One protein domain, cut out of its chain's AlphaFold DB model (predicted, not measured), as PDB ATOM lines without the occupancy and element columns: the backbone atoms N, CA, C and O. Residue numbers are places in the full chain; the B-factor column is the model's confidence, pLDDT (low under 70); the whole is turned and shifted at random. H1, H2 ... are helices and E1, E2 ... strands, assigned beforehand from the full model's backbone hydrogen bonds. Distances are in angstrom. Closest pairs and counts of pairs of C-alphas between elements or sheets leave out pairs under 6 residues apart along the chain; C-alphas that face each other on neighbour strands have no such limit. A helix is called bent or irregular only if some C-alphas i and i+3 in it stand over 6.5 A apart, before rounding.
ATOM      1  N   THR A  39     143.366 141.442 133.252       82.44
ATOM      2  CA  THR A  39     143.539 140.117 133.858       82.44
ATOM      3  C   THR A  39     143.561 140.179 135.388       82.44
ATOM      4  O   THR A  39     143.747 141.227 136.011       82.44
ATOM      5  N   SER A  40     143.391 139.022 136.034       84.19
ATOM      6  CA  SER A  40     143.433 138.921 137.500       84.19
ATOM      7  C   SER A  40     144.791 139.325 138.089       84.19
ATOM      8  O   SER A  40     144.871 139.846 139.202       84.19
ATOM      9  N   GLU A  41     145.858 139.090 137.334       83.69
ATOM     10  CA  GLU A  41     147.239 139.426 137.635       83.69
ATOM     11  C   GLU A  41     147.447 140.947 137.624       83.69
ATOM     12  O   GLU A  41     147.990 141.489 138.591       83.69
ATOM     13  N   GLU A  42     146.942 141.642 136.597       86.44
ATOM     14  CA  GLU A  42     146.968 143.110 136.511       86.44
ATOM     15  C   GLU A  42     146.218 143.741 137.686       86.44
ATOM     16  O   GLU A  42     146.743 144.643 138.333       86.44
ATOM     17  N   LEU A  43     145.033 143.227 138.035       86.88
ATOM     18  CA  LEU A  43     144.245 143.754 139.158       86.88
ATOM     19  C   LEU A  43     144.984 143.667 140.501       86.88
ATOM     20  O   LEU A  43     144.867 144.574 141.328       86.88
ATOM     21  N   LYS A  44     145.759 142.599 140.735       86.25
ATOM     22  CA  LYS A  44     146.565 142.470 141.960       86.25
ATOM     23  C   LYS A  44     147.689 143.504 142.002       86.25
ATOM     24  O   LYS A  44     147.918 144.090 143.056       86.25
ATOM     25  N   LEU A  45     148.362 143.735 140.874       87.00
ATOM     26  CA  LEU A  45     149.418 144.744 140.763       87.00
ATOM     27  C   LEU A  45     148.850 146.155 140.916       87.00
ATOM     28  O   LEU A  45     149.378 146.927 141.706       87.00
ATOM     29  N   LEU A  46     147.734 146.459 140.251       88.62
ATOM     30  CA  LEU A  46     147.069 147.764 140.294       88.62
ATOM     31  C   LEU A  46     146.586 148.154 141.690       88.62
ATOM     32  O   LEU A  46     146.549 149.339 142.017       88.62
ATOM     33  N   LYS A  47     146.231 147.173 142.525       87.19
ATOM     34  CA  LYS A  47     145.872 147.427 143.924       87.19
ATOM     35  C   LYS A  47     147.045 148.000 144.727       87.19
ATOM     36  O   LYS A  47     146.827 148.817 145.615       87.19
ATOM     37  N   GLU A  48     148.263 147.559 144.431       85.88
ATOM     38  CA  GLU A  48     149.475 147.943 145.163       85.88
ATOM     39  C   GLU A  48     150.213 149.106 144.508       85.88
ATOM     40  O   GLU A  48     150.702 150.004 145.189       85.88
ATOM     41  N   TRP A  49     150.249 149.116 143.179       90.44
ATOM     42  CA  TRP A  49     150.914 150.119 142.363       90.44
ATOM     43  C   TRP A  49     149.932 150.637 141.313       90.44
ATOM     44  O   TRP A  49     149.937 150.171 140.174       90.44
ATOM     45  N   PRO A  50     149.065 151.593 141.692       90.25
ATOM     46  CA  PRO A  50     148.047 152.113 140.792       90.25
ATOM     47  C   PRO A  50     148.663 152.788 139.567       90.25
ATOM     48  O   PRO A  50     149.571 153.615 139.703       90.25
ATOM     49  N   VAL A  51     148.127 152.444 138.395       93.44
ATOM     50  CA  VAL A  51     148.434 153.033 137.087       93.44
ATOM     51  C   VAL A  51     147.132 153.070 136.287       93.44
ATOM     52  O   VAL A  51     146.589 152.020 135.956       93.44
ATOM     53  N   GLU A  52     146.605 154.266 136.018       86.75
ATOM     54  CA  GLU A  52     145.234 154.438 135.500       86.75
ATOM     55  C   GLU A  52     145.014 153.781 134.128       86.75
ATOM     56  O   GLU A  52     143.985 153.145 133.922       86.75
ATOM     57  N   ASN A  53     146.011 153.836 133.239       88.12
ATOM     58  CA  ASN A  53     145.911 153.336 131.862       88.12
ATOM     59  C   ASN A  53     146.838 152.136 131.607       88.12
ATOM     60  O   ASN A  53     147.429 152.025 130.534       88.12
ATOM     61  N   LEU A  54     147.019 151.253 132.600       91.75
ATOM     62  CA  LEU A  54     147.975 150.139 132.507       91.75
ATOM     63  C   LEU A  54     147.777 149.301 131.238       91.75
ATOM     64  O   LEU A  54     148.742 149.030 130.536       91.75
ATOM     65  N   THR A  55     146.544 148.909 130.928       90.88
ATOM     66  CA  THR A  55     146.270 148.045 129.775       90.88
ATOM     67  C   THR A  55     146.676 148.695 128.455       90.88
ATOM     68  O   THR A  55     147.305 148.044 127.622       90.88
ATOM     69  N   ASP A  56     146.383 149.985 128.288       91.62
ATOM     70  CA  ASP A  56     146.751 150.739 127.086       91.62
ATOM     71  C   ASP A  56     148.270 150.888 126.979       91.62
ATOM     72  O   ASP A  56     148.835 150.668 125.908       91.62
ATOM     73  N   ILE A  57     148.941 151.157 128.107       95.00
ATOM     74  CA  ILE A  57     150.406 151.212 128.193       95.00
ATOM     75  C   ILE A  57     151.035 149.890 127.745       95.00
ATOM     76  O   ILE A  57     152.016 149.898 127.009       95.00
ATOM     77  N   LEU A  58     150.490 148.751 128.175       93.62
ATOM     78  CA  LEU A  58     151.056 147.443 127.840       93.62
ATOM     79  C   LEU A  58     150.731 146.983 126.407       93.62
ATOM     80  O   LEU A  58     151.479 146.170 125.860       93.62
ATOM     81  N   ASN A  59     149.629 147.458 125.817       92.56
ATOM     82  CA  ASN A  59     149.240 147.142 124.439       92.56
ATOM     83  C   ASN A  59     149.973 148.022 123.413       92.56
ATOM     84  O   ASN A  59     150.367 147.525 122.361       92.56
ATOM     85  N   LEU A  60     150.163 149.313 123.709       94.44
ATOM     86  CA  LEU A  60     150.794 150.294 122.816       94.44
ATOM     87  C   LEU A  60     151.928 151.049 123.533       94.44
ATOM     88  O   LEU A  60     151.845 152.269 123.718       94.44
ATOM     89  N   PRO A  61     153.004 150.353 123.941       95.44
ATOM     90  CA  PRO A  61     154.021 150.954 124.792       95.44
ATOM     91  C   PRO A  61     154.832 152.062 124.100       95.44
ATOM     92  O   PRO A  61     155.191 153.027 124.767       95.44
ATOM     93  N   ASP A  62     155.043 152.010 122.778       95.25
ATOM     94  CA  ASP A  62     155.693 153.105 122.033       95.25
ATOM     95  C   ASP A  62     154.914 154.427 122.154       95.25
ATOM     96  O   ASP A  62     155.479 155.464 122.496       95.25
ATOM     97  N   ALA A  63     153.593 154.391 121.948       95.06
ATOM     98  CA  ALA A  63     152.742 155.576 122.073       95.06
ATOM     99  C   ALA A  63     152.648 156.071 123.529       95.06
ATOM    100  O   ALA A  63     152.528 157.271 123.795       95.06
ATOM    101  N   ALA A  64     152.710 155.145 124.489       95.38
ATOM    102  CA  ALA A  64     152.738 155.476 125.905       95.38
ATOM    103  C   ALA A  64     154.024 156.216 126.307       95.38
ATOM    104  O   ALA A  64     153.961 157.101 127.158       95.38
ATOM    105  N   LEU A  65     155.178 155.917 125.697       95.94
ATOM    106  CA  LEU A  65     156.423 156.637 125.992       95.94
ATOM    107  C   LEU A  65     156.321 158.122 125.656       95.94
ATOM    108  O   LEU A  65     156.646 158.954 126.500       95.94
ATOM    109  N   ASP A  66     155.822 158.449 124.463       93.81
ATOM    110  CA  ASP A  66     155.680 159.840 124.027       93.81
ATOM    111  C   ASP A  66     154.721 160.617 124.936       93.81
ATOM    112  O   ASP A  66     154.987 161.756 125.315       93.81
ATOM    113  N   THR A  67     153.611 159.989 125.329       95.25
ATOM    114  CA  THR A  67     152.573 160.639 126.147       95.25
ATOM    115  C   THR A  67     152.944 160.775 127.624       95.25
ATOM    116  O   THR A  67     152.368 161.617 128.307       95.25
ATOM    117  N   THR A  68     153.900 159.986 128.122       96.06
ATOM    118  CA  THR A  68     154.296 159.961 129.545       96.06
ATOM    119  C   THR A  68     155.690 160.541 129.799       96.06
ATOM    120  O   THR A  68     156.146 160.583 130.943       96.06
ATOM    121  N   ALA A  69     156.376 161.014 128.752       96.50
ATOM    122  CA  ALA A  69     157.731 161.553 128.843       96.50
ATOM    123  C   ALA A  69     157.827 162.773 129.773       96.50
ATOM    124  O   ALA A  69     158.734 162.837 130.603       96.50
ATOM    125  N   ASP A  70     156.883 163.714 129.683       97.69
ATOM    126  CA  ASP A  70     156.879 164.920 130.522       97.69
ATOM    127  C   ASP A  70     156.674 164.578 132.008       97.69
ATOM    128  O   ASP A  70     157.392 165.093 132.871       97.69
ATOM    129  N   ASP A  71     155.767 163.645 132.311       97.25
ATOM    130  CA  ASP A  71     155.553 163.144 133.674       97.25
ATOM    131  C   ASP A  71     156.796 162.419 134.206       97.25
ATOM    132  O   ASP A  71     157.153 162.563 135.379       97.25
ATOM    133  N   TYR A  72     157.509 161.684 133.346       97.25
ATOM    134  CA  TYR A  72     158.764 161.035 133.715       97.25
ATOM    135  C   TYR A  72     159.891 162.038 133.994       97.25
ATOM    136  O   TYR A  72     160.658 161.854 134.944       97.25
ATOM    137  N   LEU A  73     159.981 163.127 133.226       97.56
ATOM    138  CA  LEU A  73     160.922 164.215 133.506       97.56
ATOM    139  C   LEU A  73     160.606 164.881 134.852       97.56
ATOM    140  O   LEU A  73     161.513 165.085 135.662       97.56
ATOM    141  N   ALA A  74     159.325 165.142 135.127       97.62
ATOM    142  CA  ALA A  74     158.879 165.677 136.411       97.62
ATOM    143  C   ALA A  74     159.172 164.710 137.572       97.62
ATOM    144  O   ALA A  74     159.636 165.143 138.630       97.62
ATOM    145  N   PHE A  75     158.955 163.405 137.375       97.62
ATOM    146  CA  PHE A  75     159.364 162.357 138.310       97.62
ATOM    147  C   PHE A  75     160.862 162.427 138.593       97.62
ATOM    148  O   PHE A  75     161.250 162.486 139.756       97.62
ATOM    149  N   HIS A  76     161.703 162.438 137.557       96.88
ATOM    150  CA  HIS A  76     163.153 162.413 137.714       96.88
ATOM    151  C   HIS A  76     163.663 163.666 138.440       96.88
ATOM    152  O   HIS A  76     164.506 163.569 139.332       96.88
ATOM    153  N   GLU A  77     163.128 164.844 138.116       97.50
ATOM    154  CA  GLU A  77     163.471 166.087 138.808       97.50
ATOM    155  C   GLU A  77     163.078 166.040 140.293       97.50
ATOM    156  O   GLU A  77     163.899 166.322 141.170       97.50
ATOM    157  N   GLN A  78     161.834 165.659 140.596       97.50
ATOM    158  CA  GLN A  78     161.336 165.616 141.972       97.50
ATOM    159  C   GLN A  78     162.019 164.523 142.798       97.50
ATOM    160  O   GLN A  78     162.407 164.768 143.942       97.50
ATOM    161  N   ALA A  79     162.226 163.340 142.217       96.00
ATOM    162  CA  ALA A  79     162.975 162.252 142.829       96.00
ATOM    163  C   ALA A  79     164.430 162.657 143.091       96.00
ATOM    164  O   ALA A  79     164.961 162.335 144.150       96.00
ATOM    165  N   GLY A  80     165.057 163.405 142.175       95.75
ATOM    166  CA  GLY A  80     166.403 163.953 142.349       95.75
ATOM    167  C   GLY A  80     166.492 164.902 143.544       95.75
ATOM    168  O   GLY A  80     167.319 164.697 144.429       95.75
ATOM    169  N   ARG A  81     165.574 165.872 143.643       95.38
ATOM    170  CA  ARG A  81     165.496 166.778 144.805       95.38
ATOM    171  C   ARG A  81     165.267 166.010 146.105       95.38
ATOM    172  O   ARG A  81     165.905 166.287 147.115       95.38
ATOM    173  N   MET A  82     164.379 165.018 146.083       94.00
ATOM    174  CA  MET A  82     164.112 164.161 147.236       94.00
ATOM    175  C   MET A  82     165.364 163.378 147.649       94.00
ATOM    176  O   MET A  82     165.709 163.312 148.831       94.00
ATOM    177  N   PHE A  83     166.092 162.842 146.671       93.19
ATOM    178  CA  PHE A  83     167.344 162.131 146.881       93.19
ATOM    179  C   PHE A  83     168.420 163.031 147.513       93.19
ATOM    180  O   PHE A  83     169.071 162.635 148.477       93.19
ATOM    181  N   GLU A  84     168.559 164.280 147.067       93.19
ATOM    182  CA  GLU A  84     169.502 165.238 147.662       93.19
ATOM    183  C   GLU A  84     169.258 165.462 149.163       93.19
ATOM    184  O   GLU A  84     170.206 165.660 149.924       93.19
ATOM    185  N   THR A  85     168.007 165.369 149.624       93.06
ATOM    186  CA  THR A  85     167.685 165.536 151.051       93.06
ATOM    187  C   THR A  85     168.023 164.320 151.918       93.06
ATOM    188  O   THR A  85     168.269 164.487 153.115       93.06
ATOM    189  N   ILE A  86     168.067 163.110 151.344       91.25
ATOM    190  CA  ILE A  86     168.409 161.877 152.075       91.25
ATOM    191  C   ILE A  86     169.913 161.572 152.029       91.25
ATOM    192  O   ILE A  86     170.429 160.924 152.939       91.25
ATOM    193  N   VAL A  87     170.639 162.088 151.028       89.19
ATOM    194  CA  VAL A  87     172.097 161.909 150.867       89.19
ATOM    195  C   VAL A  87     172.902 162.173 152.146       89.19
ATOM    196  O   VAL A  87     173.737 161.332 152.483       89.19
ATOM    197  N   PRO A  88     172.656 163.243 152.929       89.00
ATOM    198  CA  PRO A  88     173.402 163.492 154.165       89.00
ATOM    199  C   PRO A  88     173.267 162.391 155.231       89.00
ATOM    200  O   PRO A  88     174.068 162.336 156.167       89.00
ATOM    201  N   LEU A  89     172.250 161.526 155.125       85.94
ATOM    202  CA  LEU A  89     172.046 160.389 156.023       85.94
ATOM    203  C   LEU A  89     172.887 159.165 155.624       85.94
ATOM    204  O   LEU A  89     173.146 158.315 156.476       85.94
ATOM    205  N   MET A  90     173.363 159.098 154.376       82.25
ATOM    206  CA  MET A  90     174.235 158.038 153.855       82.25
ATOM    207  C   MET A  90     175.695 158.257 154.282       82.25
ATOM    208  O   MET A  90     176.583 158.490 153.464       82.25
ATOM    209  N   LYS A  91     175.958 158.234 155.594       70.94
ATOM    210  CA  LYS A  91     177.313 158.432 156.135       70.94
ATOM    211  C   LYS A  91     178.277 157.348 155.642       70.94
ATOM    212  O   LYS A  91     177.915 156.176 155.568       70.94
ATOM    213  N   ASP A  92     179.511 157.761 155.357       69.69
ATOM    214  CA  ASP A  92     180.665 156.891 155.084       69.69
ATOM    215  C   ASP A  92     180.479 155.895 153.921       69.69
ATOM    216  O   ASP A  92     181.125 154.850 153.895       69.69
ATOM    217  N   ASN A  93     179.597 156.199 152.956       65.19
ATOM    218  CA  ASN A  93     179.228 155.308 151.843       65.19
ATOM    219  C   ASN A  93     178.753 153.910 152.293       65.19
ATOM    220  O   ASN A  93     178.787 152.960 151.516       65.19
ATOM    221  N   ALA A  94     178.300 153.769 153.543       75.81
ATOM    222  CA  ALA A  94     177.861 152.489 154.096       75.81
ATOM    223  C   ALA A  94     176.459 152.074 153.613       75.81
ATOM    224  O   ALA A  94     176.008 150.966 153.906       75.81
ATOM    225  N   ALA A  95     175.758 152.960 152.902       84.19
ATOM    226  CA  ALA A  95     174.421 152.726 152.390       84.19
ATOM    227  C   ALA A  95     174.276 153.246 150.959       84.19
ATOM    228  O   ALA A  95     174.749 154.336 150.636       84.19
ATOM    229  N   THR A  96     173.552 152.485 150.146       87.75
ATOM    230  CA  THR A  96     173.116 152.882 148.808       87.75
ATOM    231  C   THR A  96     171.610 153.044 148.832       87.75
ATOM    232  O   THR A  96     170.893 152.154 149.284       87.75
ATOM    233  N   ILE A  97     171.113 154.169 148.327       90.94
ATOM    234  CA  ILE A  97     169.680 154.444 148.234       90.94
ATOM    235  C   ILE A  97     169.303 154.547 146.764       90.94
ATOM    236  O   ILE A  97     169.973 155.230 145.984       90.94
ATOM    237  N   ARG A  98     168.219 153.863 146.404       92.12
ATOM    238  CA  ARG A  98     167.607 153.900 145.080       92.12
ATOM    239  C   ARG A  98     166.220 154.498 145.198       92.12
ATOM    240  O   ARG A  98     165.434 154.087 146.058       92.12
ATOM    241  N   PHE A  99     165.913 155.436 144.315       91.94
ATOM    242  CA  PHE A  99     164.594 156.041 144.226       91.94
ATOM    243  C   PHE A  99     163.978 155.671 142.885       91.94
ATOM    244  O   PHE A  99     164.299 156.288 141.874       91.94
ATOM    245  N   GLY A 100     163.117 154.658 142.873       91.38
ATOM    246  CA  GLY A 100     162.479 154.163 141.654       91.38
ATOM    247  C   GLY A 100     160.977 154.408 141.625       91.38
ATOM    248  O   GLY A 100     160.388 155.005 142.528       91.38
ATOM    249  N   VAL A 101     160.325 153.859 140.603       92.31
ATOM    250  CA  VAL A 101     158.858 153.911 140.445       92.31
ATOM    251  C   VAL A 101     158.100 153.040 141.464       92.31
ATOM    252  O   VAL A 101     156.890 153.187 141.654       92.31
ATOM    253  N   GLY A 102     158.825 152.171 142.179       88.88
ATOM    254  CA  GLY A 102     158.362 151.460 143.377       88.88
ATOM    255  C   GLY A 102     158.567 152.222 144.693       88.88
ATOM    256  O   GLY A 102     158.334 151.660 145.766       88.88
ATOM    257  N   GLY A 103     159.036 153.471 144.626       91.38
ATOM    258  CA  GLY A 103     159.418 154.294 145.770       91.38
ATOM    259  C   GLY A 103     160.891 154.135 146.157       91.38
ATOM    260  O   GLY A 103     161.732 153.717 145.359       91.38
ATOM    261  N   ALA A 104     161.209 154.478 147.406       91.75
ATOM    262  CA  ALA A 104     162.568 154.382 147.931       91.75
ATOM    263  C   ALA A 104     162.891 152.966 148.438       91.75
ATOM    264  O   ALA A 104     162.110 152.338 149.168       91.75
ATOM    265  N   SER A 105     164.082 152.496 148.081       90.25
ATOM    266  CA  SER A 105     164.716 151.295 148.619       90.25
ATOM    267  C   SER A 105     166.157 151.608 148.986       90.25
ATOM    268  O   SER A 105     166.759 152.535 148.445       90.25
ATOM    269  N   TRP A 106     166.709 150.861 149.931       90.94
ATOM    270  CA  TRP A 106     168.082 151.051 150.359       90.94
ATOM    271  C   TRP A 106     168.729 149.711 150.641       90.94
ATOM    272  O   TRP A 106     168.066 148.760 151.055       90.94
ATOM    273  N   ASP A 107     170.030 149.674 150.419       87.94
ATOM    274  CA  ASP A 107     170.893 148.600 150.855       87.94
ATOM    275  C   ASP A 107     171.936 149.168 151.810       87.94
ATOM    276  O   ASP A 107     172.457 150.267 151.612       87.94
ATOM    277  N   ILE A 108     172.208 148.418 152.868       87.38
ATOM    278  CA  ILE A 108     173.255 148.739 153.827       87.38
ATOM    279  C   ILE A 108     174.364 147.747 153.530       87.38
ATOM    280  O   ILE A 108     174.159 146.551 153.729       87.38
ATOM    281  N   GLY A 109     175.537 148.233 153.118       83.50
ATOM    282  CA  GLY A 109     176.707 147.419 152.753       83.50
ATOM    283  C   GLY A 109     177.341 146.655 153.926       83.50
ATOM    284  O   GLY A 109     178.516 146.298 153.883       83.50
ATOM    285  N   ILE A 110     176.579 146.442 154.998       85.56
ATOM    286  CA  ILE A 110     176.923 145.680 156.188       85.56
ATOM    287  C   ILE A 110     176.133 144.366 156.112       85.56
ATOM    288  O   ILE A 110     174.894 144.415 156.124       85.56
ATOM    289  N   PRO A 111     176.817 143.204 156.059       86.62
ATOM    290  CA  PRO A 111     176.166 141.900 156.080       86.62
ATOM    291  C   PRO A 111     175.177 141.780 157.239       86.62
ATOM    292  O   PRO A 111     175.415 142.294 158.332       86.62
ATOM    293  N   PHE A 112     174.057 141.112 156.984       89.44
ATOM    294  CA  PHE A 112     173.072 140.860 158.023       89.44
ATOM    295  C   PHE A 112     173.521 139.691 158.900       89.44
ATOM    296  O   PHE A 112     173.803 138.607 158.392       89.44
ATOM    297  N   ASP A 113     173.545 139.923 160.207       88.25
ATOM    298  CA  ASP A 113     173.809 138.929 161.239       88.25
ATOM    299  C   ASP A 113     172.934 139.277 162.452       88.25
ATOM    300  O   ASP A 113     172.676 140.457 162.708       88.25
ATOM    301  N   LEU A 114     172.443 138.259 163.157       86.38
ATOM    302  CA  LEU A 114     171.594 138.417 164.339       86.38
ATOM    303  C   LEU A 114     172.403 138.689 165.614       86.38
ATOM    304  O   LEU A 114     171.813 138.915 166.670       86.38
ATOM    305  N   ASP A 115     173.732 138.718 165.523       84.69
ATOM    306  CA  ASP A 115     174.600 139.188 166.597       84.69
ATOM    307  C   ASP A 115     174.323 140.653 166.992       84.69
ATOM    308  O   ASP A 115     174.141 141.545 166.156       84.69
ATOM    309  N   ARG A 116     174.365 140.938 168.299       82.12
ATOM    310  CA  ARG A 116     174.056 142.264 168.854       82.12
ATOM    311  C   ARG A 116     174.992 143.353 168.328       82.12
ATOM    312  O   ARG A 116     174.549 144.479 168.081       82.12
ATOM    313  N   ALA A 117     176.291 143.076 168.204       85.88
ATOM    314  CA  ALA A 117     177.246 144.068 167.722       85.88
ATOM    315  C   ALA A 117     177.027 144.346 166.229       85.88
ATOM    316  O   ALA A 117     177.048 145.513 165.821       85.88
ATOM    317  N   ALA A 118     176.740 143.306 165.442       88.19
ATOM    318  CA  ALA A 118     176.395 143.436 164.030       88.19
ATOM    319  C   ALA A 118     175.100 144.242 163.819       88.19
ATOM    320  O   ALA A 118     175.106 145.218 163.061       88.19
ATOM    321  N   LEU A 119     174.027 143.914 164.549       89.19
ATOM    322  CA  LEU A 119     172.752 144.637 164.500       89.19
ATOM    323  C   LEU A 119     172.915 146.103 164.909       89.19
ATOM    324  O   LEU A 119     172.494 146.993 164.173       89.19
ATOM    325  N   ASN A 120     173.591 146.390 166.026       89.56
ATOM    326  CA  ASN A 120     173.833 147.771 166.458       89.56
ATOM    327  C   ASN A 120     174.648 148.570 165.437       89.56
ATOM    328  O   ASN A 120     174.348 149.740 165.180       89.56
ATOM    329  N   ASN A 121     175.670 147.946 164.842       89.75
ATOM    330  CA  ASN A 121     176.456 148.580 163.792       89.75
ATOM    331  C   ASN A 121     175.582 148.886 162.569       89.75
ATOM    332  O   ASN A 121     175.604 150.010 162.074       89.75
ATOM    333  N   ARG A 122     174.746 147.937 162.130       91.19
ATOM    334  CA  ARG A 122     173.799 148.135 161.025       91.19
ATOM    335  C   ARG A 122     172.786 149.245 161.327       91.19
ATOM    336  O   ARG A 122     172.604 150.155 160.516       91.19
ATOM    337  N   TRP A 123     172.163 149.222 162.506       92.56
ATOM    338  CA  TRP A 123     171.127 150.175 162.918       92.56
ATOM    339  C   TRP A 123     171.606 151.621 162.953       92.56
ATOM    340  O   TRP A 123     170.811 152.527 162.694       92.56
ATOM    341  N   ARG A 124     172.895 151.854 163.220       91.38
ATOM    342  CA  ARG A 124     173.504 153.189 163.169       91.38
ATOM    343  C   ARG A 124     173.345 153.859 161.798       91.38
ATOM    344  O   ARG A 124     173.203 155.081 161.750       91.38
ATOM    345  N   TYR A 125     173.360 153.080 160.718       91.31
ATOM    346  CA  TYR A 125     173.226 153.574 159.343       91.31
ATOM    347  C   TYR A 125     171.802 153.412 158.810       91.31
ATOM    348  O   TYR A 125     171.282 154.303 158.144       91.31
ATOM    349  N   GLU A 126     171.141 152.304 159.142       93.31
ATOM    350  CA  GLU A 126     169.819 151.986 158.607       93.31
ATOM    351  C   GLU A 126     168.697 152.821 159.240       93.31
ATOM    352  O   GLU A 126     167.786 153.259 158.537       93.31
ATOM    353  N   ARG A 127     168.759 153.093 160.554       94.44
ATOM    354  CA  ARG A 127     167.672 153.780 161.274       94.44
ATOM    355  C   ARG A 127     167.380 155.182 160.740       94.44
ATOM    356  O   ARG A 127     166.203 155.470 160.515       94.44
ATOM    357  N   PRO A 128     168.379 156.064 160.528       94.06
ATOM    358  CA  PRO A 128     168.118 157.393 159.985       94.06
ATOM    359  C   PRO A 128     167.419 157.333 158.624       94.06
ATOM    360  O   PRO A 128     166.454 158.062 158.410       94.06
ATOM    361  N   ILE A 129     167.856 156.423 157.747       94.44
ATOM    362  CA  ILE A 129     167.298 156.230 156.404       94.44
ATOM    363  C   ILE A 129     165.857 155.721 156.499       94.44
ATOM    364  O   ILE A 129     164.944 156.369 155.992       94.44
ATOM    365  N   ALA A 130     165.628 154.608 157.198       94.94
ATOM    366  CA  ALA A 130     164.310 153.985 157.295       94.94
ATOM    367  C   ALA A 130     163.265 154.931 157.910       94.94
ATOM    368  O   ALA A 130     162.162 155.082 157.384       94.94
ATOM    369  N   CYS A 131     163.617 155.619 159.002       95.31
ATOM    370  CA  CYS A 131     162.730 156.583 159.650       95.31
ATOM    371  C   CYS A 131     162.438 157.798 158.763       95.31
ATOM    372  O   CYS A 131     161.307 158.286 158.762       95.31
ATOM    373  N   TRP A 132     163.432 158.274 158.007       96.06
ATOM    374  CA  TRP A 132     163.235 159.355 157.050       96.06
ATOM    375  C   TRP A 132     162.293 158.919 155.919       96.06
ATOM    376  O   TRP A 132     161.300 159.597 155.666       96.06
ATOM    377  N   VAL A 133     162.512 157.741 155.318       95.62
ATOM    378  CA  VAL A 133     161.651 157.240 154.231       95.62
ATOM    379  C   VAL A 133     160.217 157.061 154.723       95.62
ATOM    380  O   VAL A 133     159.279 157.461 154.039       95.62
ATOM    381  N   ARG A 134     160.028 156.527 155.936       95.56
ATOM    382  CA  ARG A 134     158.700 156.415 156.551       95.56
ATOM    383  C   ARG A 134     158.029 157.777 156.724       95.56
ATOM    384  O   ARG A 134     156.850 157.915 156.413       95.56
ATOM    385  N   LYS A 135     158.766 158.784 157.203       96.31
ATOM    386  CA  LYS A 135     158.248 160.150 157.392       96.31
ATOM    387  C   LYS A 135     157.784 160.779 156.072       96.31
ATOM    388  O   LYS A 135     156.787 161.493 156.072       96.31
ATOM    389  N   HIS A 136     158.481 160.499 154.974       96.56
ATOM    390  CA  HIS A 136     158.200 161.051 153.645       96.56
ATOM    391  C   HIS A 136     157.406 160.093 152.736       96.56
ATOM    392  O   HIS A 136     157.275 160.342 151.543       96.56
ATOM    393  N   ALA A 137     156.835 159.008 153.274       94.69
ATOM    394  CA  ALA A 137     156.258 157.925 152.473       94.69
ATOM    395  C   ALA A 137     155.174 158.382 151.480       94.69
ATOM    396  O   ALA A 137     155.147 157.910 150.347       94.69
ATOM    397  N   GLN A 138     154.302 159.314 151.883       95.50
ATOM    398  CA  GLN A 138     153.239 159.839 151.015       95.50
ATOM    399  C   GLN A 138     153.792 160.649 149.837       95.50
ATOM    400  O   GLN A 138     153.313 160.516 148.715       95.50
ATOM    401  N   GLU A 139     154.809 161.468 150.092       96.69
ATOM    402  CA  GLU A 139     155.465 162.293 149.080       96.69
ATOM    403  C   GLU A 139     156.261 161.422 148.103       96.69
ATOM    404  O   GLU A 139     156.148 161.577 146.890       96.69
ATOM    405  N   ILE A 140     156.983 160.427 148.628       96.00
ATOM    406  CA  ILE A 140     157.705 159.430 147.832       96.00
ATOM    407  C   ILE A 140     156.748 158.680 146.904       96.00
ATOM    408  O   ILE A 140     157.047 158.508 145.726       96.00
ATOM    409  N   GLU A 141     155.594 158.253 147.418       95.75
ATOM    410  CA  GLU A 141     154.571 157.567 146.628       95.75
ATOM    411  C   GLU A 141     153.970 158.477 145.549       95.75
ATOM    412  O   GLU A 141     153.775 158.036 144.416       95.75
ATOM    413  N   ALA A 142     153.700 159.746 145.869       96.25
ATOM    414  CA  ALA A 142     153.186 160.716 144.904       96.25
ATOM    415  C   ALA A 142     154.174 160.955 143.752       96.25
ATOM    416  O   ALA A 142     153.770 160.923 142.592       96.25
ATOM    417  N   ILE A 143     155.465 161.112 144.062       97.12
ATOM    418  CA  ILE A 143     156.525 161.250 143.057       97.12
ATOM    419  C   ILE A 143     156.632 159.965 142.230       97.12
ATOM    420  O   ILE A 143     156.603 160.017 141.005       97.12
ATOM    421  N   ALA A 144     156.705 158.798 142.878       96.12
ATOM    422  CA  ALA A 144     156.854 157.513 142.197       96.12
ATOM    423  C   ALA A 144     155.719 157.238 141.197       96.12
ATOM    424  O   ALA A 144     155.984 156.709 140.116       96.12
ATOM    425  N   LYS A 145     154.479 157.636 141.516       96.38
ATOM    426  CA  LYS A 145     153.319 157.514 140.616       96.38
ATOM    427  C   LYS A 145     153.517 158.207 139.269       96.38
ATOM    428  O   LYS A 145     153.087 157.643 138.270       96.38
ATOM    429  N   LEU A 146     154.191 159.359 139.236       96.44
ATOM    430  CA  LEU A 146     154.470 160.094 137.995       96.44
ATOM    431  C   LEU A 146     155.359 159.282 137.040       96.44
ATOM    432  O   LEU A 146     155.144 159.278 135.834       96.44
ATOM    433  N   GLY A 147     156.336 158.540 137.574       96.88
ATOM    434  CA  GLY A 147     157.285 157.776 136.759       96.88
ATOM    435  C   GLY A 147     156.788 156.398 136.306       96.88
ATOM    436  O   GLY A 147     157.341 155.832 135.362       96.88
ATOM    437  N   ARG A 148     155.766 155.829 136.968       96.81
ATOM    438  CA  ARG A 148     155.286 154.456 136.702       96.81
ATOM    439  C   ARG A 148     154.853 154.224 135.254       96.81
ATOM    440  O   ARG A 148     155.299 153.216 134.707       96.81
ATOM    441  N   PRO A 149     154.019 155.082 134.632       97.19
ATOM    442  CA  PRO A 149     153.545 154.841 133.274       97.19
ATOM    443  C   PRO A 149     154.692 154.693 132.272       97.19
ATOM    444  O   PRO A 149     154.760 153.691 131.562       97.19
ATOM    445  N   TYR A 150     155.642 155.629 132.301       97.88
ATOM    446  CA  TYR A 150     156.808 155.622 131.422       97.88
ATOM    447  C   TYR A 150     157.704 154.401 131.654       97.88
ATOM    448  O   TYR A 150     158.077 153.708 130.709       97.88
ATOM    449  N   ALA A 151     158.019 154.087 132.916       97.62
ATOM    450  CA  ALA A 151     158.864 152.940 133.242       97.62
ATOM    451  C   ALA A 151     158.231 151.609 132.809       97.62
ATOM    452  O   ALA A 151     158.931 150.720 132.330       97.62
ATOM    453  N   LEU A 152     156.908 151.468 132.952       97.56
ATOM    454  CA  LEU A 152     156.176 150.288 132.490       97.56
ATOM    455  C   LEU A 152     156.121 150.213 130.963       97.56
ATOM    456  O   LEU A 152     156.322 149.128 130.422       97.56
ATOM    457  N   ALA A 153     155.904 151.333 130.270       97.88
ATOM    458  CA  ALA A 153     155.941 151.395 128.811       97.88
ATOM    459  C   ALA A 153     157.316 150.963 128.275       97.88
ATOM    460  O   ALA A 153     157.421 150.014 127.497       97.88
ATOM    461  N   SER A 154     158.388 151.578 128.781       98.00
ATOM    462  CA  SER A 154     159.758 151.267 128.365       98.00
ATOM    463  C   SER A 154     160.133 149.821 128.688       98.00
ATOM    464  O   SER A 154     160.681 149.123 127.839       98.00
ATOM    465  N   ALA A 155     159.798 149.330 129.886       97.44
ATOM    466  CA  ALA A 155     160.055 147.940 130.255       97.44
ATOM    467  C   ALA A 155     159.250 146.945 129.402       97.44
ATOM    468  O   ALA A 155     159.721 145.837 129.151       97.44
ATOM    469  N   SER A 156     158.054 147.325 128.945       97.12
ATOM    470  CA  SER A 156     157.245 146.505 128.036       97.12
ATOM    471  C   SER A 156     157.914 146.366 126.675       97.12
ATOM    472  O   SER A 156     158.027 145.244 126.187       97.12
ATOM    473  N   LEU A 157     158.434 147.457 126.104       96.75
ATOM    474  CA  LEU A 157     159.203 147.408 124.854       96.75
ATOM    475  C   LEU A 157     160.468 146.571 124.984       96.75
ATOM    476  O   LEU A 157     160.752 145.763 124.101       96.75
ATOM    477  N   ASP A 158     161.202 146.711 126.088       96.31
ATOM    478  CA  ASP A 158     162.387 145.894 126.346       96.31
ATOM    479  C   ASP A 158     162.032 144.403 126.360       96.31
ATOM    480  O   ASP A 158     162.686 143.590 125.705       96.31
ATOM    481  N   VAL A 159     160.970 144.024 127.079       96.12
ATOM    482  CA  VAL A 159     160.522 142.626 127.161       96.12
ATOM    483  C   VAL A 159     160.033 142.120 125.806       96.12
ATOM    484  O   VAL A 159     160.391 141.004 125.426       96.12
ATOM    485  N   GLN A 160     159.275 142.923 125.058       95.50
ATOM    486  CA  GLN A 160     158.820 142.587 123.705       95.50
ATOM    487  C   GLN A 160     160.002 142.395 122.754       95.50
ATOM    488  O   GLN A 160     160.067 141.397 122.044       95.50
ATOM    489  N   THR A 161     160.993 143.283 122.807       95.44
ATOM    490  CA  THR A 161     162.207 143.204 121.987       95.44
ATOM    491  C   THR A 161     163.032 141.961 122.323       95.44
ATOM    492  O   THR A 161     163.556 141.297 121.431       95.44
ATOM    493  N   MET A 162     163.143 141.618 123.608       93.75
ATOM    494  CA  MET A 162     163.925 140.468 124.064       93.75
ATOM    495  C   MET A 162     163.251 139.120 123.800       93.75
ATOM    496  O   MET A 162     163.936 138.142 123.505       93.75
ATOM    497  N   SER A 163     161.934 139.041 123.983       92.81
ATOM    498  CA  SER A 163     161.182 137.781 123.915       92.81
ATOM    499  C   SER A 163     160.489 137.555 122.574       92.81
ATOM    500  O   SER A 163     160.179 136.413 122.248       92.81
ATOM    501  N   GLY A 164     160.248 138.619 121.806       93.00
ATOM    502  CA  GLY A 164     159.394 138.603 120.621       93.00
ATOM    503  C   GLY A 164     157.905 138.439 120.936       93.00
ATOM    504  O   GLY A 164     157.154 138.132 120.022       93.00
ATOM    505  N   VAL A 165     157.494 138.586 122.203       92.94
ATOM    506  CA  VAL A 165     156.125 138.324 122.669       92.94
ATOM    507  C   VAL A 165     155.456 139.621 123.108       92.94
ATOM    508  O   VAL A 165     155.947 140.311 124.003       92.94
ATOM    509  N   THR A 166     154.309 139.923 122.511       93.44
ATOM    510  CA  THR A 166     153.409 141.024 122.886       93.44
ATOM    511  C   THR A 166     152.513 140.660 124.076       93.44
ATOM    512  O   THR A 166     152.410 139.499 124.475       93.44
ATOM    513  N   ARG A 167     151.813 141.651 124.653       92.31
ATOM    514  CA  ARG A 167     150.809 141.395 125.703       92.31
ATOM    515  C   ARG A 167     149.734 140.413 125.228       92.31
ATOM    516  O   ARG A 167     149.411 139.490 125.970       92.31
ATOM    517  N   GLU A 168     149.199 140.611 124.025       91.44
ATOM    518  CA  GLU A 168     148.145 139.762 123.452       91.44
ATOM    519  C   GLU A 168     148.619 138.311 123.322       91.44
ATOM    520  O   GLU A 168     148.004 137.406 123.885       91.44
ATOM    521  N   GLU A 169     149.788 138.093 122.718       92.88
ATOM    522  CA  GLU A 169     150.378 136.757 122.581       92.88
ATOM    523  C   GLU A 169     150.687 136.116 123.942       92.88
ATOM    524  O   GLU A 169     150.487 134.914 124.129       92.88
ATOM    525  N   ALA A 170     151.147 136.890 124.930       91.88
ATOM    526  CA  ALA A 170     151.399 136.381 126.278       91.88
ATOM    527  C   ALA A 170     150.111 135.907 126.975       91.88
ATOM    528  O   ALA A 170     150.147 134.924 127.724       91.88
ATOM    529  N   VAL A 171     148.979 136.579 126.730       90.25
ATOM    530  CA  VAL A 171     147.654 136.153 127.204       90.25
ATOM    531  C   VAL A 171     147.217 134.876 126.487       90.25
ATOM    532  O   VAL A 171     146.862 133.902 127.151       90.25
ATOM    533  N   GLU A 172     147.306 134.837 125.156       90.56
ATOM    534  CA  GLU A 172     146.886 133.684 124.345       90.56
ATOM    535  C   GLU A 172     147.690 132.412 124.646       90.56
ATOM    536  O   GLU A 172     147.143 131.309 124.685       90.56
ATOM    537  N   THR A 173     148.987 132.557 124.914       90.62
ATOM    538  CA  THR A 173     149.901 131.440 125.207       90.62
ATOM    539  C   THR A 173     149.920 131.028 126.681       90.62
ATOM    540  O   THR A 173     150.673 130.128 127.058       90.62
ATOM    541  N   GLY A 174     149.125 131.675 127.543       87.44
ATOM    542  CA  GLY A 174     149.086 131.393 128.982       87.44
ATOM    543  C   GLY A 174     150.374 131.760 129.734       87.44
ATOM    544  O   GLY A 174     150.578 131.319 130.865       87.44
ATOM    545  N   CYS A 175     151.250 132.571 129.131       89.50
ATOM    546  CA  CYS A 175     152.535 132.995 129.701       89.50
ATOM    547  C   CYS A 175     152.473 134.378 130.380       89.50
ATOM    548  O   CYS A 175     153.500 134.931 130.786       89.50
ATOM    549  N   TYR A 176     151.271 134.935 130.536       90.19
ATOM    550  CA  TYR A 176     151.055 136.326 130.922       90.19
ATOM    551  C   TYR A 176     151.628 136.722 132.292       90.19
ATOM    552  O   TYR A 176     152.225 137.789 132.430       90.19
ATOM    553  N   ALA A 177     151.542 135.848 133.298       88.06
ATOM    554  CA  ALA A 177     152.122 136.116 134.618       88.06
ATOM    555  C   ALA A 177     153.653 136.293 134.560       88.06
ATOM    556  O   ALA A 177     154.212 137.162 135.230       88.06
ATOM    557  N   SER A 178     154.335 135.491 133.739       89.88
ATOM    558  CA  SER A 178     155.782 135.605 133.523       89.88
ATOM    559  C   SER A 178     156.135 136.874 132.747       89.88
ATOM    560  O   SER A 178     157.104 137.545 133.101       89.88
ATOM    561  N   TYR A 179     155.332 137.223 131.738       92.56
ATOM    562  CA  TYR A 179     155.464 138.465 130.973       92.56
ATOM    563  C   TYR A 179     155.352 139.701 131.883       92.56
ATOM    564  O   TYR A 179     156.290 140.494 131.970       92.56
ATOM    565  N   LEU A 180     154.271 139.806 132.664       92.00
ATOM    566  CA  LEU A 180     154.069 140.890 133.631       92.00
ATOM    567  C   LEU A 180     155.188 140.972 134.669       92.00
ATOM    568  O   LEU A 180     155.673 142.062 134.971       92.00
ATOM    569  N   ARG A 181     155.619 139.828 135.208       91.88
ATOM    570  CA  ARG A 181     156.722 139.773 136.172       91.88
ATOM    571  C   ARG A 181     157.989 140.414 135.610       91.88
ATOM    572  O   ARG A 181     158.612 141.203 136.311       91.88
ATOM    573  N   GLN A 182     158.366 140.094 134.370       93.81
ATOM    574  CA  GLN A 182     159.561 140.664 133.736       93.81
ATOM    575  C   GLN A 182     159.443 142.178 133.543       93.81
ATOM    576  O   GLN A 182     160.403 142.901 133.816       93.81
ATOM    577  N   ILE A 183     158.264 142.661 133.146       95.62
ATOM    578  CA  ILE A 183     157.997 144.096 132.981       95.62
ATOM    579  C   ILE A 183     158.149 144.825 134.312       95.62
ATOM    580  O   ILE A 183     158.918 145.777 134.411       95.62
ATOM    581  N   TYR A 184     157.470 144.358 135.362       94.44
ATOM    582  CA  TYR A 184     157.514 145.006 136.673       94.44
ATOM    583  C   TYR A 184     158.895 144.922 137.320       94.44
ATOM    584  O   TYR A 184     159.354 145.905 137.901       94.44
ATOM    585  N   LEU A 185     159.582 143.783 137.185       94.00
ATOM    586  CA  LEU A 185     160.957 143.627 137.651       94.00
ATOM    587  C   LEU A 185     161.867 144.678 137.000       94.00
ATOM    588  O   LEU A 185     162.618 145.349 137.700       94.00
ATOM    589  N   ARG A 186     161.772 144.889 135.685       96.38
ATOM    590  CA  ARG A 186     162.565 145.909 134.981       96.38
ATOM    591  C   ARG A 186     162.158 147.326 135.361       96.38
ATOM    592  O   ARG A 186     163.014 148.099 135.783       96.38
ATOM    593  N   ALA A 187     160.867 147.644 135.293       96.62
ATOM    594  CA  ALA A 187     160.346 148.975 135.594       96.62
ATOM    595  C   ALA A 187     160.782 149.461 136.988       96.62
ATOM    596  O   ALA A 187     161.240 150.587 137.142       96.62
ATOM    597  N   PHE A 188     160.713 148.594 138.004       94.75
ATOM    598  CA  PHE A 188     160.998 148.969 139.393       94.75
ATOM    599  C   PHE A 188     162.480 149.142 139.710       94.75
ATOM    600  O   PHE A 188     162.813 149.760 140.721       94.75
ATOM    601  N   ASN A 189     163.361 148.574 138.891       95.75
ATOM    602  CA  ASN A 189     164.784 148.509 139.200       95.75
ATOM    603  C   ASN A 189     165.651 149.312 138.232       95.75
ATOM    604  O   ASN A 189     166.698 149.787 138.659       95.75
ATOM    605  N   LEU A 190     165.231 149.480 136.976       96.31
ATOM    606  CA  LEU A 190     166.024 150.138 135.933       96.31
ATOM    607  C   LEU A 190     165.669 151.622 135.736       96.31
ATOM    608  O   LEU A 190     166.386 152.326 135.034       96.31
ATOM    609  N   PHE A 191     164.600 152.110 136.374       95.94
ATOM    610  CA  PHE A 191     164.116 153.485 136.222       95.94
ATOM    611  C   PHE A 191     164.115 154.222 137.559       95.94
ATOM    612  O   PHE A 191     163.624 153.703 138.565       95.94
ATOM    613  N   GLY A 192     164.629 155.455 137.551       94.81
ATOM    614  CA  GLY A 192     164.721 156.315 138.729       94.81
ATOM    615  C   GLY A 192     166.118 156.864 138.997       94.81
ATOM    616  O   GLY A 192     166.981 156.867 138.123       94.81
ATOM    617  N   ILE A 193     166.329 157.336 140.225       95.00
ATOM    618  CA  ILE A 193     167.617 157.837 140.712       95.00
ATOM    619  C   ILE A 193     168.413 156.669 141.295       95.00
ATOM    620  O   ILE A 193     167.918 155.956 142.175       95.00
ATOM    621  N   ASN A 194     169.647 156.504 140.814       92.75
ATOM    622  CA  ASN A 194     170.513 155.345 141.066       92.75
ATOM    623  C   ASN A 194     169.827 154.009 140.717       92.75
ATOM    624  O   ASN A 194     169.600 153.183 141.606       92.75
ATOM    625  N   PRO A 195     169.456 153.785 139.442       93.94
ATOM    626  CA  PRO A 195     168.891 152.508 139.025       93.94
ATOM    627  C   PRO A 195     169.912 151.374 139.202       93.94
ATOM    628  O   PRO A 195     171.123 151.603 139.226       93.94
ATOM    629  N   LEU A 196     169.420 150.141 139.322       92.62
ATOM    630  CA  LEU A 196     170.289 148.969 139.307       92.62
ATOM    631  C   LEU A 196     170.868 148.741 137.909       92.62
ATOM    632  O   LEU A 196     170.167 148.947 136.915       92.62
ATOM    633  N   PRO A 197     172.103 148.227 137.827       91.88
ATOM    634  CA  PRO A 197     172.610 147.667 136.587       91.88
ATOM    635  C   PRO A 197     171.811 146.405 136.214       91.88
ATOM    636  O   PRO A 197     171.315 145.674 137.078       91.88
ATOM    637  N   VAL A 198     171.673 146.144 134.911       91.62
ATOM    638  CA  VAL A 198     170.832 145.054 134.377       91.62
ATOM    639  C   VAL A 198     171.302 143.686 134.880       91.62
ATOM    640  O   VAL A 198     170.489 142.797 135.132       91.62
ATOM    641  N   GLU A 199     172.606 143.529 135.078       91.31
ATOM    642  CA  GLU A 199     173.252 142.303 135.542       91.31
ATOM    643  C   GLU A 199     172.867 141.951 136.987       91.31
ATOM    644  O   GLU A 199     172.866 140.779 137.364       91.31
ATOM    645  N   GLU A 200     172.490 142.946 137.794       89.50
ATOM    646  CA  GLU A 200     172.090 142.757 139.191       89.50
ATOM    647  C   GLU A 200     170.584 142.540 139.367       89.50
ATOM    648  O   GLU A 200     170.130 142.245 140.475       89.50
ATOM    649  N   LEU A 201     169.797 142.636 138.291       88.81
ATOM    650  CA  LEU A 201     168.336 142.563 138.346       88.81
ATOM    651  C   LEU A 201     167.828 141.273 139.015       88.81
ATOM    652  O   LEU A 201     166.862 141.306 139.770       88.81
ATOM    653  N   GLY A 202     168.489 140.139 138.767       82.62
ATOM    654  CA  GLY A 202     168.124 138.846 139.358       82.62
ATOM    655  C   GLY A 202     168.650 138.608 140.778       82.62
ATOM    656  O   GLY A 202     168.267 137.620 141.398       82.62
ATOM    657  N   ILE A 203     169.536 139.474 141.279       81.38
ATOM    658  CA  ILE A 203     170.245 139.296 142.558       81.38
ATOM    659  C   ILE A 203     169.735 140.314 143.582       81.38
ATOM    660  O   ILE A 203     169.259 139.933 144.650       81.38
ATOM    661  N   ASN A 204     169.800 141.598 143.224       82.56
ATOM    662  CA  ASN A 204     169.473 142.738 144.085       82.56
ATOM    663  C   ASN A 204     168.141 143.407 143.695       82.56
ATOM    664  O   ASN A 204     167.704 144.376 144.329       82.56
ATOM    665  N   GLY A 205     167.497 142.923 142.628       87.56
ATOM    666  CA  GLY A 205     166.244 143.467 142.130       87.56
ATOM    667  C   GLY A 205     165.066 143.202 143.063       87.56
ATOM    668  O   GLY A 205     164.901 142.119 143.621       87.56
ATOM    669  N   ILE A 206     164.209 144.209 143.199       87.12
ATOM    670  CA  ILE A 206     162.905 144.064 143.845       87.12
ATOM    671  C   ILE A 206     161.950 143.463 142.821       87.12
ATOM    672  O   ILE A 206     161.764 144.057 141.764       87.12
ATOM    673  N   ASP A 207     161.334 142.327 143.134       88.75
ATOM    674  CA  ASP A 207     160.343 141.675 142.278       88.75
ATOM    675  C   ASP A 207     158.925 141.948 142.820       88.75
ATOM    676  O   ASP A 207     158.484 141.302 143.777       88.75
TER     677      ASP A 207
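AT A GLANCE: This is residues 39 to 207 of the 306 residues of an uncharacterized protein of Neptunomonas marina (UniProt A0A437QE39). A long kinked helix, H3, runs along one side of an elongated body, with the arm H5a folding back beside it. H2, H5b, H6 and H7 cluster toward one end; toward the other reaches the strand hairpin of E1 and E2, with H4 packed on E2. The printed part has 169 residues, with seven named helices and two named strands in the order H1 H2 H3 E1 E2 H4 H5 H6 H7; the sheet, E1 - E2, is antiparallel and the class is mostly helix. The whole is compact, with a radius of gyration of the C-alphas of 17.4 A, and spans 54 by 33 by 27 A.

HOW THE PARTS SIT: H1, residues 40 to 48, is near H2, residues 54 to 59, with 5 pairs of C-alphas within 10 A. H3, residues 61 to 89, is irregular, with C-alphas 67 and 70 7.5 A apart, and has a kink of 59 degrees near residue 68. E1, residues 95 to 100, and E2, residues 103 to 108, form a hairpin at 162 degrees, with N 98 and O 105 at 2.8 A and N 105 and O 98 at 2.9 A, within hydrogen-bond range. H4, residues 116 to 135, touches H3 with residues 125 to 132 alone, closest at the C-alphas of Leu 89 and Ile 129, 6.3 A. H5, residues 137 to 163, was assigned as one helix by its hydrogen bonds but is bent, with C-alphas 146 and 149 7.1 A apart; its arms are H5a, 137 to 146, and H5b, 149 to 163. H5a touches H3 at a shallow tilt of 29 degrees, opposite ways, closest at the C-alphas of Asp 71 and Leu 146, 5.4 A. H6, residues 167 to 172, forms a helical hairpin with H7, residues 176 to 190. H7 touches H5b at a steep tilt of 59 degrees, closest at the C-alphas of Ala 151 and Ala 187, 4.8 A. Every O i to N i+4 pair is within hydrogen-bond range in H2, H5b and H6, but 4 of 5 in H1, 20 of 25 in H3, 13 of 16 in H4, 5 of 6 in H5a and 10 of 11 in H7.

IN THESE COORDINATES: H1 begins at C-alpha 40, (143.433, 138.921, 137.500). From first to last C-alpha H3 measures 37.3 A, H4 26.5 A, H7 21.0 A and H5b 20.9 A. H7 ends at C-alpha 190, (166.024, 150.138, 135.933).

THE WHOLE: The C-alphas farthest apart, those of Ala 117 and Glu 172, are 54.0 A apart. The printed part has no cut and no long link. Residues 191 to 207 hold no named element; residues 192 to 193 pair antiparallel with residues 99 to 100 of E1. The mean pLDDT of the printed part is 91.7, and residues 92 to 93 are under 70.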